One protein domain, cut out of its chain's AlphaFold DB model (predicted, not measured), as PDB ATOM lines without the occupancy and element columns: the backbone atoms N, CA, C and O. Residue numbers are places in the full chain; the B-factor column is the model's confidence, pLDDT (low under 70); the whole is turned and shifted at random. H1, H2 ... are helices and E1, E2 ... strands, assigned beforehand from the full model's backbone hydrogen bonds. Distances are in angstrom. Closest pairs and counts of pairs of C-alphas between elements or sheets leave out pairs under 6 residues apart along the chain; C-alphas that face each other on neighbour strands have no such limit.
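Overview. This is residues 8 to 125 of the 163 residues of an uncharacterized protein of Phycisphaerae bacterium (UniProt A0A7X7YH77). What does the whole look like? It is one strongly twisted sheet of six strands, with H2 packed on it and H1 only partly side by side with H2, grazing the sheet with its residues 28 to 32. What is printed, and in what order? The 118 printed residues hold two named helices and six named strands, E1 H1 E2 E3 H2 E4 E5 E6 along the chain, and the class is mixed, helices and strands. The mixed sheet has the order E1, E2, E3, E5, E6, E4, with E6 and E4 parallel and the other neighbours antiparallel. How large is its outline? It is compact, with a radius of gyration of the C-alphas of 13.9 A and spans of 42 by 30 by 23 A.

Along the chain. Where do the first elements lie? E1 is residues 8 to 10, beginning at C-alpha 8 (96.511, 100.564, 89.433), and H1 is residues 22 to 32, 15.2 A long. E2 is residues 38 to 45, 21.6 A, and E3 residues 52 to 58, 20.2 A. What follows? H2 is residues 61 to 72, 16.3 A, beginning at C-alpha 61 (100.105, 127.402, 98.995). E4 is residues 78 to 84, 19.6 A, E5 residues 97 to 102, 16.7 A, and E6 residues 108 to 114, 19.5 A, ending at C-alpha 114 (104.157, 121.740, 89.510).

Arrangement. How are the strands paired? From edge strand E1, N 8 and O 44 of E2 are 2.9 A apart, within hydrogen-bond range, as are N 43 and O 54 in the hairpin E2 and E3, 2.8 A. So are N 55 and O 99 between E3 and E5, 2.8 A, N 100 and O 110 in the hairpin E5 and E6, 2.8 A, and N 111 and O 80 between E6 and edge strand E4, 2.8 A. How does H2 stand to the sheet? H2 is on the sheet at a height of 7.9 A, only just over none of its strands, with 2 of its C-alphas falling on E3. E3, H2 and E4 form a split strand-helix-strand unit, two strands running the same way with E5 and E6 between them, and its crossover is right-handed. How do the helices meet? H1 and H2 touch, H2 with residues 67 to 71 alone, the closest C-alphas being those of Ile 28 and Leu 71, 6.7 A; they run opposite ways at a shallow tilt of 2 degrees. In H1 and H2 every O i to N i+4 pair is within hydrogen-bond range.

Size, cuts and confidence. How far does it reach? The two C-alphas farthest apart are those of Gly 19 and Asn 90, 43.5 A. Which links are long, and is there a cut? The links E1 to H1 and E4 to E5 are long, and the printed part has no cut. Where is confidence low? The mean pLDDT of the printed part is 90.6, and residues 90 to 92 are under 70.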
ATOM      1  N   ILE A   8      97.938 100.610  89.083       86.62
ATOM      2  CA  ILE A   8      96.511 100.564  89.433       86.62
ATOM      3  C   ILE A   8      96.067 101.899  90.025       86.62
ATOM      4  O   ILE A   8      96.823 102.521  90.771       86.62
ATOM      5  N   LYS A   9      94.846 102.334  89.696       87.56
ATOM      6  CA  LYS A   9      94.223 103.483  90.361       87.56
ATOM      7  C   LYS A   9      93.840 103.126  91.793       87.56
ATOM      8  O   LYS A   9      93.417 102.001  92.054       87.56
ATOM      9  N   MET A  10      93.958 104.091  92.693       91.62
ATOM     10  CA  MET A  10      93.621 103.953  94.105       91.62
ATOM     11  C   MET A  10      93.153 105.288  94.700       91.62
ATOM     12  O   MET A  10      93.337 106.343  94.099       91.62
ATOM     13  N   GLY A  11      92.527 105.227  95.877       93.00
ATOM     14  CA  GLY A  11      92.158 106.415  96.651       93.00
ATOM     15  C   GLY A  11      93.363 107.086  97.335       93.00
ATOM     16  O   GLY A  11      94.508 106.763  97.007       93.00
ATOM     17  N   PRO A  12      93.125 107.992  98.303       93.88
ATOM     18  CA  PRO A  12      94.171 108.650  99.092       93.88
ATOM     19  C   PRO A  12      94.785 107.676 100.109       93.88
ATOM     20  O   PRO A  12      94.616 107.801 101.316       93.88
ATOM     21  N   ASP A  13      95.457 106.642  99.628       95.56
ATOM     22  CA  ASP A  13      96.045 105.586 100.448       95.56
ATOM     23  C   ASP A  13      97.473 105.302  99.976       95.56
ATOM     24  O   ASP A  13      97.862 105.733  98.896       95.56
ATOM     25  N   ILE A  14      98.281 104.610 100.771       93.50
ATOM     26  CA  ILE A  14      99.670 104.286 100.430       93.50
ATOM     27  C   ILE A  14      99.904 102.800 100.664       93.50
ATOM     28  O   ILE A  14      99.579 102.257 101.718       93.50
ATOM     29  N   ASN A  15     100.523 102.139  99.687       91.38
ATOM     30  CA  ASN A  15     100.881 100.736  99.826       91.38
ATOM     31  C   ASN A  15     102.245 100.591 100.519       91.38
ATOM     32  O   ASN A  15     103.295 100.582  99.868       91.38
ATOM     33  N   PHE A  16     102.220 100.506 101.848       92.56
ATOM     34  CA  PHE A  16     103.408 100.327 102.684       92.56
ATOM     35  C   PHE A  16     103.958  98.889 102.617       92.56
ATOM     36  O   PHE A  16     103.186  97.934 102.485       92.56
ATOM     37  N   PRO A  17     105.283  98.688 102.763       90.94
ATOM     38  CA  PRO A  17     105.871  97.361 102.782       90.94
ATOM     39  C   PRO A  17     105.441  96.593 104.037       90.94
ATOM     40  O   PRO A  17     105.157  97.159 105.098       90.94
ATOM     41  N   LYS A  18     105.413  95.263 103.930       90.06
ATOM     42  CA  LYS A  18     105.022  94.392 105.041       90.06
ATOM     43  C   LYS A  18     105.955  94.601 106.239       90.06
ATOM     44  O   LYS A  18     107.166  94.470 106.109       90.06
ATOM     45  N   GLY A  19     105.373  94.853 107.410       92.06
ATOM     46  CA  GLY A  19     106.131  95.063 108.648       92.06
ATOM     47  C   GLY A  19     106.664  96.485 108.836       92.06
ATOM     48  O   GLY A  19     107.406  96.709 109.788       92.06
ATOM     49  N   TYR A  20     106.283  97.439 107.978       93.75
ATOM     50  CA  TYR A  20     106.547  98.854 108.228       93.75
ATOM     51  C   TYR A  20     105.883  99.332 109.530       93.75
ATOM     52  O   TYR A  20     104.883  98.766 109.982       93.75
ATOM     53  N   ASP A  21     106.449 100.374 110.139       95.31
ATOM     54  CA  ASP A  21     105.990 100.902 111.421       95.31
ATOM     55  C   ASP A  21     104.508 101.310 111.343       95.31
ATOM     56  O   ASP A  21     104.117 102.234 110.623       95.31
ATOM     57  N   SER A  22     103.667 100.600 112.098       95.12
ATOM     58  CA  SER A  22     102.215 100.804 112.084       95.12
ATOM     59  C   SER A  22     101.786 102.162 112.653       95.12
ATOM     60  O   SER A  22     100.750 102.696 112.252       95.12
ATOM     61  N   THR A  23     102.577 102.741 113.558       95.69
ATOM     62  CA  THR A  23     102.331 104.067 114.130       95.69
ATOM     63  C   THR A  23     102.636 105.134 113.087       95.69
ATOM     64  O   THR A  23     101.785 105.988 112.833       95.69
ATOM     65  N   LYS A  24     103.791 105.037 112.410       94.75
ATOM     66  CA  LYS A  24     104.133 105.937 111.295       94.75
ATOM     67  C   LYS A  24     103.126 105.821 110.157       94.75
ATOM     68  O   LYS A  24     102.648 106.834 109.665       94.75
ATOM     69  N   THR A  25     102.751 104.596 109.790       95.44
ATOM     70  CA  THR A  25     101.738 104.313 108.762       95.44
ATOM     71  C   THR A  25     100.446 105.072 109.051       95.44
ATOM     72  O   THR A  25      99.978 105.840 108.218       95.44
ATOM     73  N   LYS A  26      99.899 104.925 110.265       96.75
ATOM     74  CA  LYS A  26      98.673 105.624 110.676       96.75
ATOM     75  C   LYS A  26      98.839 107.142 110.668       96.75
ATOM     76  O   LYS A  26      97.911 107.839 110.273       96.75
ATOM     77  N   ALA A  27      99.994 107.651 111.097       97.00
ATOM     78  CA  ALA A  27     100.268 109.084 111.105       97.00
ATOM     79  C   ALA A  27     100.321 109.662 109.682       97.00
ATOM     80  O   ALA A  27      99.669 110.667 109.417       97.00
ATOM     81  N   ILE A  28     101.019 108.996 108.756       96.69
ATOM     82  CA  ILE A  28     101.090 109.404 107.346       96.69
ATOM     83  C   ILE A  28      99.698 109.328 106.716       96.69
ATOM     84  O   ILE A  28      99.252 110.298 106.104       96.69
ATOM     85  N   LEU A  29      98.984 108.213 106.917       97.06
ATOM     86  CA  LEU A  29      97.636 108.024 106.379       97.06
ATOM     87  C   LEU A  29      96.664 109.094 106.872       97.06
ATOM     88  O   LEU A  29      95.915 109.645 106.075       97.06
ATOM     89  N   LYS A  30      96.738 109.468 108.153       97.50
ATOM     90  CA  LYS A  30      95.922 110.546 108.717       97.50
ATOM     91  C   LYS A  30      96.114 111.877 107.986       97.50
ATOM     92  O   LYS A  30      95.147 112.618 107.851       97.50
ATOM     93  N   VAL A  31      97.332 112.190 107.539       96.75
ATOM     94  CA  VAL A  31      97.607 113.428 106.797       96.75
ATOM     95  C   VAL A  31      97.107 113.313 105.357       96.75
ATOM     96  O   VAL A  31      96.360 114.175 104.908       96.75
ATOM     97  N   VAL A  32      97.449 112.238 104.640       96.06
ATOM     98  CA  VAL A  32      97.087 112.093 103.211       96.06
ATOM     99  C   VAL A  32      95.590 111.864 102.977       96.06
ATOM    100  O   VAL A  32      95.089 112.233 101.920       96.06
ATOM    101  N   GLN A  33      94.876 111.292 103.950       96.81
ATOM    102  CA  GLN A  33      93.424 111.066 103.902       96.81
ATOM    103  C   GLN A  33      92.614 112.257 104.418       96.81
ATOM    104  O   GLN A  33      91.388 112.196 104.450       96.81
ATOM    105  N   ASN A  34      93.271 113.329 104.862       96.12
ATOM    106  CA  ASN A  34      92.567 114.478 105.403       96.12
ATOM    107  C   ASN A  34      91.869 115.255 104.278       96.12
ATOM    108  O   ASN A  34      92.523 115.808 103.396       96.12
ATOM    109  N   GLU A  35      90.540 115.339 104.354       93.94
ATOM    110  CA  GLU A  35      89.668 115.966 103.350       93.94
ATOM    111  C   GLU A  35      89.966 117.454 103.107       93.94
ATOM    112  O   GLU A  35      89.575 118.007 102.082       93.94
ATOM    113  N   GLN A  36      90.688 118.116 104.021       93.88
ATOM    114  CA  GLN A  36      91.139 119.493 103.806       93.88
ATOM    115  C   GLN A  36      92.131 119.631 102.640       93.88
ATOM    116  O   GLN A  36      92.333 120.741 102.141       93.88
ATOM    117  N   TYR A  37      92.791 118.533 102.261       93.69
ATOM    118  CA  TYR A  37      93.670 118.450 101.106       93.69
ATOM    119  C   TYR A  37      92.865 117.848  99.963       93.69
ATOM    120  O   TYR A  37      92.404 116.711 100.040       93.69
ATOM    121  N   HIS A  38      92.666 118.621  98.899       94.00
ATOM    122  CA  HIS A  38      91.827 118.194  97.789       94.00
ATOM    123  C   HIS A  38      92.542 117.097  96.993       94.00
ATOM    124  O   HIS A  38      93.359 117.371  96.118       94.00
ATOM    125  N   PHE A  39      92.252 115.841  97.321       95.19
ATOM    126  CA  PHE A  39      92.756 114.680  96.599       95.19
ATOM    127  C   PHE A  39      92.128 114.582  95.202       95.19
ATOM    128  O   PHE A  39      90.916 114.723  95.055       95.19
ATOM    129  N   VAL A  40      92.951 114.303  94.189       93.44
ATOM    130  CA  VAL A  40      92.521 114.202  92.784       93.44
ATOM    131  C   VAL A  40      92.596 112.777  92.258       93.44
ATOM    132  O   VAL A  40      91.622 112.269  91.709       93.44
ATOM    133  N   ASP A  41      93.761 112.140  92.369       93.69
ATOM    134  CA  ASP A  41      93.973 110.781  91.868       93.69
ATOM    135  C   ASP A  41      95.127 110.113  92.615       93.69
ATOM    136  O   ASP A  41      96.024 110.777  93.143       93.69
ATOM    137  N   GLY A  42      95.116 108.788  92.629       93.31
ATOM    138  CA  GLY A  42      96.105 107.958  93.292       93.31
ATOM    139  C   GLY A  42      96.489 106.798  92.393       93.31
ATOM    140  O   GLY A  42      95.639 106.164  91.769       93.31
ATOM    141  N   VAL A  43      97.782 106.510  92.311       92.56
ATOM    142  CA  VAL A  43      98.310 105.441  91.471       92.56
ATOM    143  C   VAL A  43      99.339 104.635  92.248       92.56
ATOM    144  O   VAL A  43     100.287 105.196  92.789       92.56
ATOM    145  N   TYR A  44      99.192 103.313  92.251       91.25
ATOM    146  CA  TYR A  44     100.216 102.396  92.746       91.25
ATOM    147  C   TYR A  44     100.940 101.726  91.578       91.25
ATOM    148  O   TYR A  44     100.314 101.060  90.749       91.25
ATOM    149  N   SER A  45     102.256 101.920  91.513       87.38
ATOM    150  CA  SER A  45     103.156 101.353  90.511       87.38
ATOM    151  C   SER A  45     103.716 100.015  90.985       87.38
ATOM    152  O   SER A  45     104.303  99.923  92.062       87.38
ATOM    153  N   HIS A  46     103.592  98.987  90.143       82.62
ATOM    154  CA  HIS A  46     104.116  97.643  90.408       82.62
ATOM    155  C   HIS A  46     105.459  97.380  89.705       82.62
ATOM    156  O   HIS A  46     105.770  96.233  89.393       82.62
ATOM    157  N   TRP A  47     106.252  98.419  89.427       78.19
ATOM    158  CA  TRP A  47     107.516  98.283  88.697       78.19
ATOM    159  C   TRP A  47     108.699  97.930  89.605       78.19
ATOM    160  O   TRP A  47     109.106  98.758  90.411       78.19
ATOM    161  N   PRO A  48     109.332  96.752  89.452       72.50
ATOM    162  CA  PRO A  48     110.597  96.476  90.121       72.50
ATOM    163  C   PRO A  48     111.717  97.389  89.582       72.50
ATOM    164  O   PRO A  48     111.718  97.706  88.390       72.50
ATOM    165  N   PRO A  49     112.704  97.774  90.410       72.25
ATOM    166  CA  PRO A  49     112.863  97.417  91.822       72.25
ATOM    167  C   PRO A  49     112.101  98.338  92.793       72.25
ATOM    168  O   PRO A  49     112.191  98.129  93.999       72.25
ATOM    169  N   ASP A  50     111.388  99.352  92.296       77.56
ATOM    170  CA  ASP A  50     110.803 100.417  93.111       77.56
ATOM    171  C   ASP A  50     109.273 100.443  93.011       77.56
ATOM    172  O   ASP A  50     108.670 101.118  92.170       77.56
ATOM    173  N   TRP A  51     108.638  99.672  93.893       88.62
ATOM    174  CA  TRP A  51     107.198  99.752  94.105       88.62
ATOM    175  C   TRP A  51     106.857 101.029  94.851       88.62
ATOM    176  O   TRP A  51     107.467 101.343  95.875       88.62
ATOM    177  N   GLY A  52     105.849 101.750  94.374       92.00
ATOM    178  CA  GLY A  52     105.567 103.061  94.930       92.00
ATOM    179  C   GLY A  52     104.163 103.554  94.672       92.00
ATOM    180  O   GLY A  52     103.495 103.142  93.723       92.00
ATOM    181  N   THR A  53     103.723 104.453  95.538       94.19
ATOM    182  CA  THR A  53     102.429 105.114  95.443       94.19
ATOM    183  C   THR A  53     102.633 106.579  95.107       94.19
ATOM    184  O   THR A  53     103.424 107.260  95.753       94.19
ATOM    185  N   ARG A  54     101.872 107.079  94.138       94.69
ATOM    186  CA  ARG A  54     101.784 108.496  93.808       94.69
ATOM    187  C   ARG A  54     100.376 109.003  94.048       94.69
ATOM    188  O   ARG A  54      99.433 108.487  93.457       94.69
ATOM    189  N   LEU A  55     100.252 110.035  94.868       96.44
ATOM    190  CA  LEU A  55      99.003 110.715  95.190       96.44
ATOM    191  C   LEU A  55      99.057 112.139  94.650       96.44
ATOM    192  O   LEU A  55     100.038 112.848  94.860       96.44
ATOM    193  N   SER A  56      98.016 112.549  93.941       95.31
ATOM    194  CA  SER A  56      97.902 113.862  93.311       95.31
ATOM    195  C   SER A  56      96.906 114.714  94.075       95.31
ATOM    196  O   SER A  56      95.807 114.250  94.386       95.31
ATOM    197  N   PHE A  57      97.280 115.961  94.344       95.00
ATOM    198  CA  PHE A  57      96.476 116.889  95.124       95.00
ATOM    199  C   PHE A  57      96.372 118.253  94.441       95.00
ATOM    200  O   PHE A  57      97.276 118.706  93.730       95.00
ATOM    201  N   GLU A  58      95.260 118.918  94.720       91.88
ATOM    202  CA  GLU A  58      95.002 120.314  94.404       91.88
ATOM    203  C   GLU A  58      94.954 121.148  95.679       91.88
ATOM    204  O   GLU A  58      94.802 120.644  96.795       91.88
ATOM    205  N   GLY A  59      95.095 122.456  95.511       86.44
ATOM    206  CA  GLY A  59      95.016 123.403  96.609       86.44
ATOM    207  C   GLY A  59      95.966 124.569  96.431       86.44
ATOM    208  O   GLY A  59      96.766 124.615  95.496       86.44
ATOM    209  N   ASP A  60      95.847 125.512  97.354       90.81
ATOM    210  CA  ASP A  60      96.699 126.686  97.409       90.81
ATOM    211  C   ASP A  60      97.987 126.430  98.207       90.81
ATOM    212  O   ASP A  60      98.208 125.374  98.812       90.81
ATOM    213  N   VAL A  61      98.854 127.442  98.228       92.75
ATOM    214  CA  VAL A  61     100.105 127.402  98.995       92.75
ATOM    215  C   VAL A  61      99.876 127.233 100.504       92.75
ATOM    216  O   VAL A  61     100.703 126.627 101.184       92.75
ATOM    217  N   THR A  62      98.747 127.709 101.036       93.62
ATOM    218  CA  THR A  62      98.402 127.574 102.458       93.62
ATOM    219  C   THR A  62      98.227 126.103 102.821       93.62
ATOM    220  O   THR A  62      98.841 125.621 103.775       93.62
ATOM    221  N   LYS A  63      97.433 125.371 102.030       94.50
ATOM    222  CA  LYS A  63      97.208 123.936 102.217       94.50
ATOM    223  C   LYS A  63      98.469 123.120 101.988       94.50
ATOM    224  O   LYS A  63      98.731 122.211 102.767       94.50
ATOM    225  N   LEU A  64      99.283 123.482 100.999       94.62
ATOM    226  CA  LEU A  64     100.578 122.843 100.770       94.62
ATOM    227  C   LEU A  64     101.524 122.993 101.976       94.62
ATOM    228  O   LEU A  64     102.104 122.010 102.434       94.62
ATOM    229  N   ASN A  65     101.664 124.206 102.516       94.69
ATOM    230  CA  ASN A  65     102.508 124.463 103.686       94.69
ATOM    231  C   ASN A  65     102.011 123.699 104.918       94.69
ATOM    232  O   ASN A  65     102.812 123.098 105.632       94.69
ATOM    233  N   GLN A  66     100.694 123.681 105.147       95.25
ATOM    234  CA  GLN A  66     100.099 122.918 106.242       95.25
ATOM    235  C   GLN A  66     100.358 121.414 106.080       95.25
ATOM    236  O   GLN A  66     100.782 120.764 107.032       95.25
ATOM    237  N   PHE A  67     100.190 120.882 104.867       95.56
ATOM    238  CA  PHE A  67     100.469 119.485 104.552       95.56
ATOM    239  C   PHE A  67     101.924 119.108 104.854       95.56
ATOM    240  O   PHE A  67     102.193 118.116 105.534       95.56
ATOM    241  N   MET A  68     102.876 119.930 104.396       94.88
ATOM    242  CA  MET A  68     104.298 119.715 104.667       94.88
ATOM    243  C   MET A  68     104.614 119.782 106.163       94.88
ATOM    244  O   MET A  68     105.391 118.965 106.656       94.88
ATOM    245  N   ALA A  69     104.002 120.718 106.892       94.00
ATOM    246  CA  ALA A  69     104.184 120.853 108.332       94.00
ATOM    247  C   ALA A  69     103.622 119.651 109.111       94.00
ATOM    248  O   ALA A  69     104.278 119.169 110.030       94.00
ATOM    249  N   GLU A  70     102.447 119.138 108.739       95.00
ATOM    250  CA  GLU A  70     101.845 117.957 109.372       95.00
ATOM    251  C   GLU A  70     102.685 116.693 109.126       95.00
ATOM    252  O   GLU A  70     102.934 115.932 110.061       95.00
ATOM    253  N   LEU A  71     103.199 116.492 107.906       94.50
ATOM    254  CA  LEU A  71     104.110 115.376 107.616       94.50
ATOM    255  C   LEU A  71     105.450 115.501 108.352       94.50
ATOM    256  O   LEU A  71     106.004 114.497 108.794       94.50
ATOM    257  N   HIS A  72     105.967 116.721 108.510       91.50
ATOM    258  CA  HIS A  72     107.206 116.980 109.246       91.50
ATOM    259  C   HIS A  72     107.111 116.595 110.732       91.50
ATOM    260  O   HIS A  72     108.108 116.213 111.337       91.50
ATOM    261  N   GLN A  73     105.915 116.640 111.324       92.69
ATOM    262  CA  GLN A  73     105.705 116.252 112.723       92.69
ATOM    263  C   GLN A  73     105.821 114.740 112.969       92.69
ATOM    264  O   GLN A  73     105.793 114.321 114.126       92.69
ATOM    265  N   ILE A  74     105.944 113.913 111.924       94.12
ATOM    266  CA  ILE A  74     106.025 112.453 112.036       94.12
ATOM    267  C   ILE A  74     107.492 112.039 112.261       94.12
ATOM    268  O   ILE A  74     108.302 112.127 111.332       94.12
ATOM    269  N   PRO A  75     107.867 111.544 113.460       91.25
ATOM    270  CA  PRO A  75     109.261 111.255 113.779       91.25
ATOM    271  C   PRO A  75     109.882 110.202 112.857       91.25
ATOM    272  O   PRO A  75     109.265 109.184 112.534       91.25
ATOM    273  N   GLY A  76     111.134 110.436 112.459       90.19
ATOM    274  CA  GLY A  76     111.885 109.516 111.605       90.19
ATOM    275  C   GLY A  76     111.325 109.387 110.189       90.19
ATOM    276  O   GLY A  76     111.607 108.390 109.534       90.19
ATOM    277  N   THR A  77     110.505 110.340 109.746       91.38
ATOM    278  CA  THR A  77     110.220 110.564 108.326       91.38
ATOM    279  C   THR A  77     111.177 111.642 107.825       91.38
ATOM    280  O   THR A  77     111.705 112.421 108.612       91.38
ATOM    281  N   THR A  78     111.435 111.682 106.527       91.75
ATOM    282  CA  THR A  78     112.165 112.746 105.835       91.75
ATOM    283  C   THR A  78     111.369 113.165 104.610       91.75
ATOM    284  O   THR A  78     110.611 112.364 104.056       91.75
ATOM    285  N   MET A  79     111.536 114.409 104.167       91.81
ATOM    286  CA  MET A  79     110.889 114.898 102.955       91.81
ATOM    287  C   MET A  79     111.911 115.379 101.939       91.81
ATOM    288  O   MET A  79     112.851 116.103 102.261       91.81
ATOM    289  N   ARG A  80     111.700 114.991 100.685       92.06
ATOM    290  CA  ARG A  80     112.435 115.486  99.527       92.06
ATOM    291  C   ARG A  80     111.491 116.302  98.662       92.06
ATOM    292  O   ARG A  80     110.462 115.791  98.245       92.06
ATOM    293  N   LEU A  81     111.867 117.530  98.335       91.56
ATOM    294  CA  LEU A  81     111.119 118.348  97.390       91.56
ATOM    295  C   LEU A  81     111.702 118.227  95.982       91.56
ATOM    296  O   LEU A  81     112.921 118.250  95.806       91.56
ATOM    297  N   ILE A  82     110.834 118.153  94.978       92.12
ATOM    298  CA  ILE A  82     111.201 118.224  93.568       92.12
ATOM    299  C   ILE A  82     110.295 119.238  92.878       92.12
ATOM    300  O   ILE A  82     109.077 119.093  92.850       92.12
ATOM    301  N   LEU A  83     110.895 120.262  92.282       91.19
ATOM    302  CA  LEU A  83     110.183 121.177  91.399       91.19
ATOM    303  C   LEU A  83     110.181 120.589  89.991       91.19
ATOM    304  O   LEU A  83     111.232 120.192  89.484       91.19
ATOM    305  N   TYR A  84     109.022 120.547  89.344       89.38
ATOM    306  CA  TYR A  84     108.914 120.084  87.966       89.38
ATOM    307  C   TYR A  84     107.973 120.975  87.157       89.38
ATOM    308  O   TYR A  84     107.066 121.608  87.692       89.38
ATOM    309  N   ARG A  85     108.201 121.034  85.843       88.06
ATOM    310  CA  ARG A  85     107.310 121.711  84.893       88.06
ATOM    311  C   ARG A  85     106.289 120.704  84.383       88.06
ATOM    312  O   ARG A  85     106.575 119.969  83.440       88.06
ATOM    313  N   GLY A  86     105.137 120.644  85.042       82.31
ATOM    314  CA  GLY A  86     104.007 119.836  84.595       82.31
ATOM    315  C   GLY A  86     103.308 120.451  83.390       82.31
ATOM    316  O   GLY A  86     103.547 121.604  83.015       82.31
ATOM    317  N   ARG A  87     102.426 119.679  82.767       81.12
ATOM    318  CA  ARG A  87     101.542 120.187  81.715       81.12
ATOM    319  C   ARG A  87     100.471 121.073  82.337       81.12
ATOM    320  O   ARG A  87      99.924 120.750  83.387       81.12
ATOM    321  N   ASN A  88     100.205 122.200  81.696       72.25
ATOM    322  CA  ASN A  88      99.138 123.112  82.081       72.25
ATOM    323  C   ASN A  88      98.537 123.724  80.812       72.25
ATOM    324  O   ASN A  88      98.704 124.909  80.533       72.25
ATOM    325  N   ASP A  89      97.949 122.867  79.981       73.44
ATOM    326  CA  ASP A  89      97.225 123.273  78.780       73.44
ATOM    327  C   ASP A  89      95.746 122.866  78.877       73.44
ATOM    328  O   ASP A  89      95.350 122.093  79.750       73.44
ATOM    329  N   ASN A  90      94.920 123.389  77.968       63.53
ATOM    330  CA  ASN A  90      93.468 123.169  77.968       63.53
ATOM    331  C   ASN A  90      93.055 121.695  77.795       63.53
ATOM    332  O   ASN A  90      91.893 121.362  78.010       63.53
ATOM    333  N   LEU A  91      93.966 120.824  77.348       66.38
ATOM    334  CA  LEU A  91      93.694 119.407  77.105       66.38
ATOM    335  C   LEU A  91      94.151 118.540  78.279       66.38
ATOM    336  O   LEU A  91      93.611 117.450  78.482       66.38
ATOM    337  N   ARG A  92      95.157 118.992  79.035       66.19
ATOM    338  CA  ARG A  92      95.725 118.263  80.163       66.19
ATOM    339  C   ARG A  92      96.394 119.204  81.164       66.19
ATOM    340  O   ARG A  92      97.446 119.790  80.899       66.19
ATOM    341  N   GLN A  93      95.825 119.228  82.362       73.25
ATOM    342  CA  GLN A  93      96.389 119.898  83.522       73.25
ATOM    343  C   GLN A  93      96.919 118.845  84.496       73.25
ATOM    344  O   GLN A  93      96.167 117.999  84.981       73.25
ATOM    345  N   ASP A  94      98.229 118.858  84.730       84.75
ATOM    346  CA  ASP A  94      98.833 118.070  85.801       84.75
ATOM    347  C   ASP A  94      98.510 118.729  87.147       84.75
ATOM    348  O   ASP A  94      98.410 119.958  87.238       84.75
ATOM    349  N   SER A  95      98.384 117.912  88.193       89.44
ATOM    350  CA  SER A  95      97.995 118.405  89.508       89.44
ATOM    351  C   SER A  95      98.971 119.441  90.057       89.44
ATOM    352  O   SER A  95     100.174 119.417  89.761       89.44
ATOM    353  N   SER A  96      98.458 120.331  90.902       91.50
ATOM    354  CA  SER A  96      99.270 121.363  91.551       91.50
ATOM    355  C   SER A  96     100.472 120.782  92.296       91.50
ATOM    356  O   SER A  96     101.595 121.274  92.160       91.50
ATOM    357  N   TRP A  97     100.266 119.693  93.032       94.38
ATOM    358  CA  TRP A  97     101.344 118.977  93.701       94.38
ATOM    359  C   TRP A  97     101.043 117.479  93.813       94.38
ATOM    360  O   TRP A  97      99.912 117.030  93.603       94.38
ATOM    361  N   GLN A  98     102.086 116.683  94.049       95.31
ATOM    362  CA  GLN A  98     101.997 115.225  94.152       95.31
ATOM    363  C   GLN A  98     102.888 114.722  95.281       95.31
ATOM    364  O   GLN A  98     104.025 115.170  95.418       95.31
ATOM    365  N   LEU A  99     102.393 113.765  96.057       96.75
ATOM    366  CA  LEU A  99     103.173 113.000  97.018       96.75
ATOM    367  C   LEU A  99     103.541 111.652  96.398       96.75
ATOM    368  O   LEU A  99     102.676 110.928  95.918       96.75
ATOM    369  N   ASP A 100     104.814 111.304  96.450       95.12
ATOM    370  CA  ASP A 100     105.366 110.054  95.954       95.12
ATOM    371  C   ASP A 100     106.029 109.309  97.117       95.12
ATOM    372  O   ASP A 100     106.834 109.861  97.878       95.12
ATOM    373  N   TYR A 101     105.634 108.053  97.269       95.56
ATOM    374  CA  TYR A 101     106.120 107.114  98.263       95.56
ATOM    375  C   TYR A 101     106.801 105.951  97.550       95.56
ATOM    376  O   TYR A 101     106.199 105.333  96.675       95.56
ATOM    377  N   SER A 102     108.023 105.627  97.964       93.06
ATOM    378  CA  SER A 102     108.816 104.516  97.437       93.06
ATOM    379  C   SER A 102     109.036 103.488  98.542       93.06
ATOM    380  O   SER A 102     109.528 103.822  99.621       93.06
ATOM    381  N   GLN A 103     108.723 102.219  98.273       92.25
ATOM    382  CA  GLN A 103     109.006 101.130  99.212       92.25
ATOM    383  C   GLN A 103     110.511 100.884  99.383       92.25
ATOM    384  O   GLN A 103     110.918 100.355 100.415       92.25
ATOM    385  N   ALA A 104     111.342 101.287  98.415       90.44
ATOM    386  CA  ALA A 104     112.798 101.234  98.543       90.44
ATOM    387  C   ALA A 104     113.336 102.263  99.557       90.44
ATOM    388  O   ALA A 104     114.414 102.077 100.124       90.44
ATOM    389  N   HIS A 105     112.583 103.338  99.809       91.75
ATOM    390  CA  HIS A 105     112.940 104.402 100.744       91.75
ATOM    391  C   HIS A 105     111.737 104.809 101.616       91.75
ATOM    392  O   HIS A 105     111.267 105.943 101.523       91.75
ATOM    393  N   PRO A 106     111.240 103.910 102.486       91.88
ATOM    394  CA  PRO A 106     109.936 104.062 103.135       91.88
ATOM    395  C   PRO A 106     109.879 105.209 104.158       91.88
ATOM    396  O   PRO A 106     108.803 105.740 104.417       91.88
ATOM    397  N   ASP A 107     111.026 105.634 104.695       93.06
ATOM    398  CA  ASP A 107     111.141 106.788 105.595       93.06
ATOM    399  C   ASP A 107     111.344 108.120 104.842       93.06
ATOM    400  O   ASP A 107     111.552 109.160 105.467       93.06
ATOM    401  N   ARG A 108     111.312 108.125 103.502       94.38
ATOM    402  CA  ARG A 108     111.483 109.330 102.679       94.38
ATOM    403  C   ARG A 108     110.279 109.564 101.777       94.38
ATOM    404  O   ARG A 108     110.092 108.885 100.771       94.38
ATOM    405  N   LEU A 109     109.527 110.609 102.089       95.12
ATOM    406  CA  LEU A 109     108.424 111.105 101.277       95.12
ATOM    407  C   LEU A 109     108.943 112.096 100.235       95.12
ATOM    408  O   LEU A 109     109.690 113.012 100.571       95.12
ATOM    409  N   THR A 110     108.561 111.937  98.970       95.38
ATOM    410  CA  THR A 110     108.967 112.870  97.909       95.38
ATOM    411  C   THR A 110     107.776 113.699  97.455       95.38
ATOM    412  O   THR A 110     106.763 113.157  97.035       95.38
ATOM    413  N   LEU A 111     107.894 115.018  97.525       95.50
ATOM    414  CA  LEU A 111     106.853 115.954  97.137       95.50
ATOM    415  C   LEU A 111     107.240 116.637  95.824       95.50
ATOM    416  O   LEU A 111     108.261 117.323  95.748       95.50
ATOM    417  N   TYR A 112     106.428 116.446  94.792       94.25
ATOM    418  CA  TYR A 112     106.592 117.073  93.489       94.25
ATOM    419  C   TYR A 112     105.688 118.298  93.386       94.25
ATOM    420  O   TYR A 112     104.472 118.181  93.529       94.25
ATOM    421  N   LEU A 113     106.265 119.462  93.099       93.38
ATOM    422  CA  LEU A 113     105.520 120.704  92.901       93.38
ATOM    423  C   LEU A 113     105.514 121.095  91.430       93.38
ATOM    424  O   LEU A 113     106.579 121.246  90.821       93.38
ATOM    425  N   ASN A 114     104.318 121.283  90.877       91.44
ATOM    426  CA  ASN A 114     104.157 121.740  89.510       91.44
ATOM    427  C   ASN A 114     104.352 123.257  89.449       91.44
ATOM    428  O   ASN A 114     103.470 124.022  89.833       91.44
ATOM    429  N   VAL A 115     105.487 123.707  88.916       90.31
ATOM    430  CA  VAL A 115     105.793 125.144  88.812       90.31
ATOM    431  C   VAL A 115     104.929 125.877  87.786       90.31
ATOM    432  O   VAL A 115     104.915 127.102  87.769       90.31
ATOM    433  N   ASN A 116     104.224 125.136  86.926       90.00
ATOM    434  CA  ASN A 116     103.261 125.705  85.992       90.00
ATOM    435  C   ASN A 116     101.856 125.800  86.599       90.00
ATOM    436  O   ASN A 116     100.972 126.335  85.935       90.00
ATOM    437  N   SER A 117     101.621 125.281  87.811       86.94
ATOM    438  CA  SER A 117     100.319 125.417  88.462       86.94
ATOM    439  C   SER A 117     100.023 126.883  88.765       86.94
ATOM    440  O   SER A 117     100.847 127.600  89.324       86.94
ATOM    441  N   THR A 118      98.810 127.315  88.431       87.25
ATOM    442  CA  THR A 118      98.297 128.647  88.775       87.25
ATOM    443  C   THR A 118      97.778 128.727  90.210       87.25
ATOM    444  O   THR A 118      97.477 129.818  90.684       87.25
ATOM    445  N   ASN A 119      97.653 127.587  90.896       86.44
ATOM    446  CA  ASN A 119      97.067 127.509  92.233       86.44
ATOM    447  C   ASN A 119      98.121 127.675  93.342       86.44
ATOM    448  O   ASN A 119      97.770 127.997  94.475       86.44
ATOM    449  N   ILE A 120      99.412 127.502  93.030       87.56
ATOM    450  CA  ILE A 120     100.509 127.609  94.001       87.56
ATOM    451  C   ILE A 120     101.368 128.835  93.704       87.56
ATOM    452  O   ILE A 120     102.013 128.934  92.664       87.56
ATOM    453  N   ASP A 121     101.466 129.729  94.685       89.12
ATOM    454  CA  ASP A 121     102.476 130.785  94.704       89.12
ATOM    455  C   ASP A 121     103.772 130.249  95.333       89.12
ATOM    456  O   ASP A 121     103.883 130.136  96.557       89.12
ATOM    457  N   LEU A 122     104.754 129.898  94.495       85.75
ATOM    458  CA  LEU A 122     106.007 129.272  94.936       85.75
ATOM    459  C   LEU A 122     106.813 130.137  95.919       85.75
ATOM    460  O   LEU A 122     107.548 129.594  96.741       85.75
ATOM    461  N   TYR A 123     106.667 131.463  95.871       87.50
ATOM    462  CA  TYR A 123     107.395 132.379  96.758       87.50
ATOM    463  C   TYR A 123     106.841 132.403  98.184       87.50
ATOM    464  O   TYR A 123     107.493 132.914  99.091       87.50
ATOM    465  N   LYS A 124     105.642 131.851  98.391       90.81
ATOM    466  CA  LYS A 124     104.995 131.737  99.704       90.81
ATOM    467  C   LYS A 124     105.174 130.358 100.335       90.81
ATOM    468  O   LYS A 124     104.591 130.088 101.387       90.81
ATOM    469  N   ILE A 125     105.940 129.473  99.702       89.56
ATOM    470  CA  ILE A 125     106.221 128.155 100.258       89.56
ATOM    471  C   ILE A 125     107.162 128.302 101.451       89.56
ATOM    472  O   ILE A 125     108.233 128.899 101.346       89.56
TER     473      ILE A 125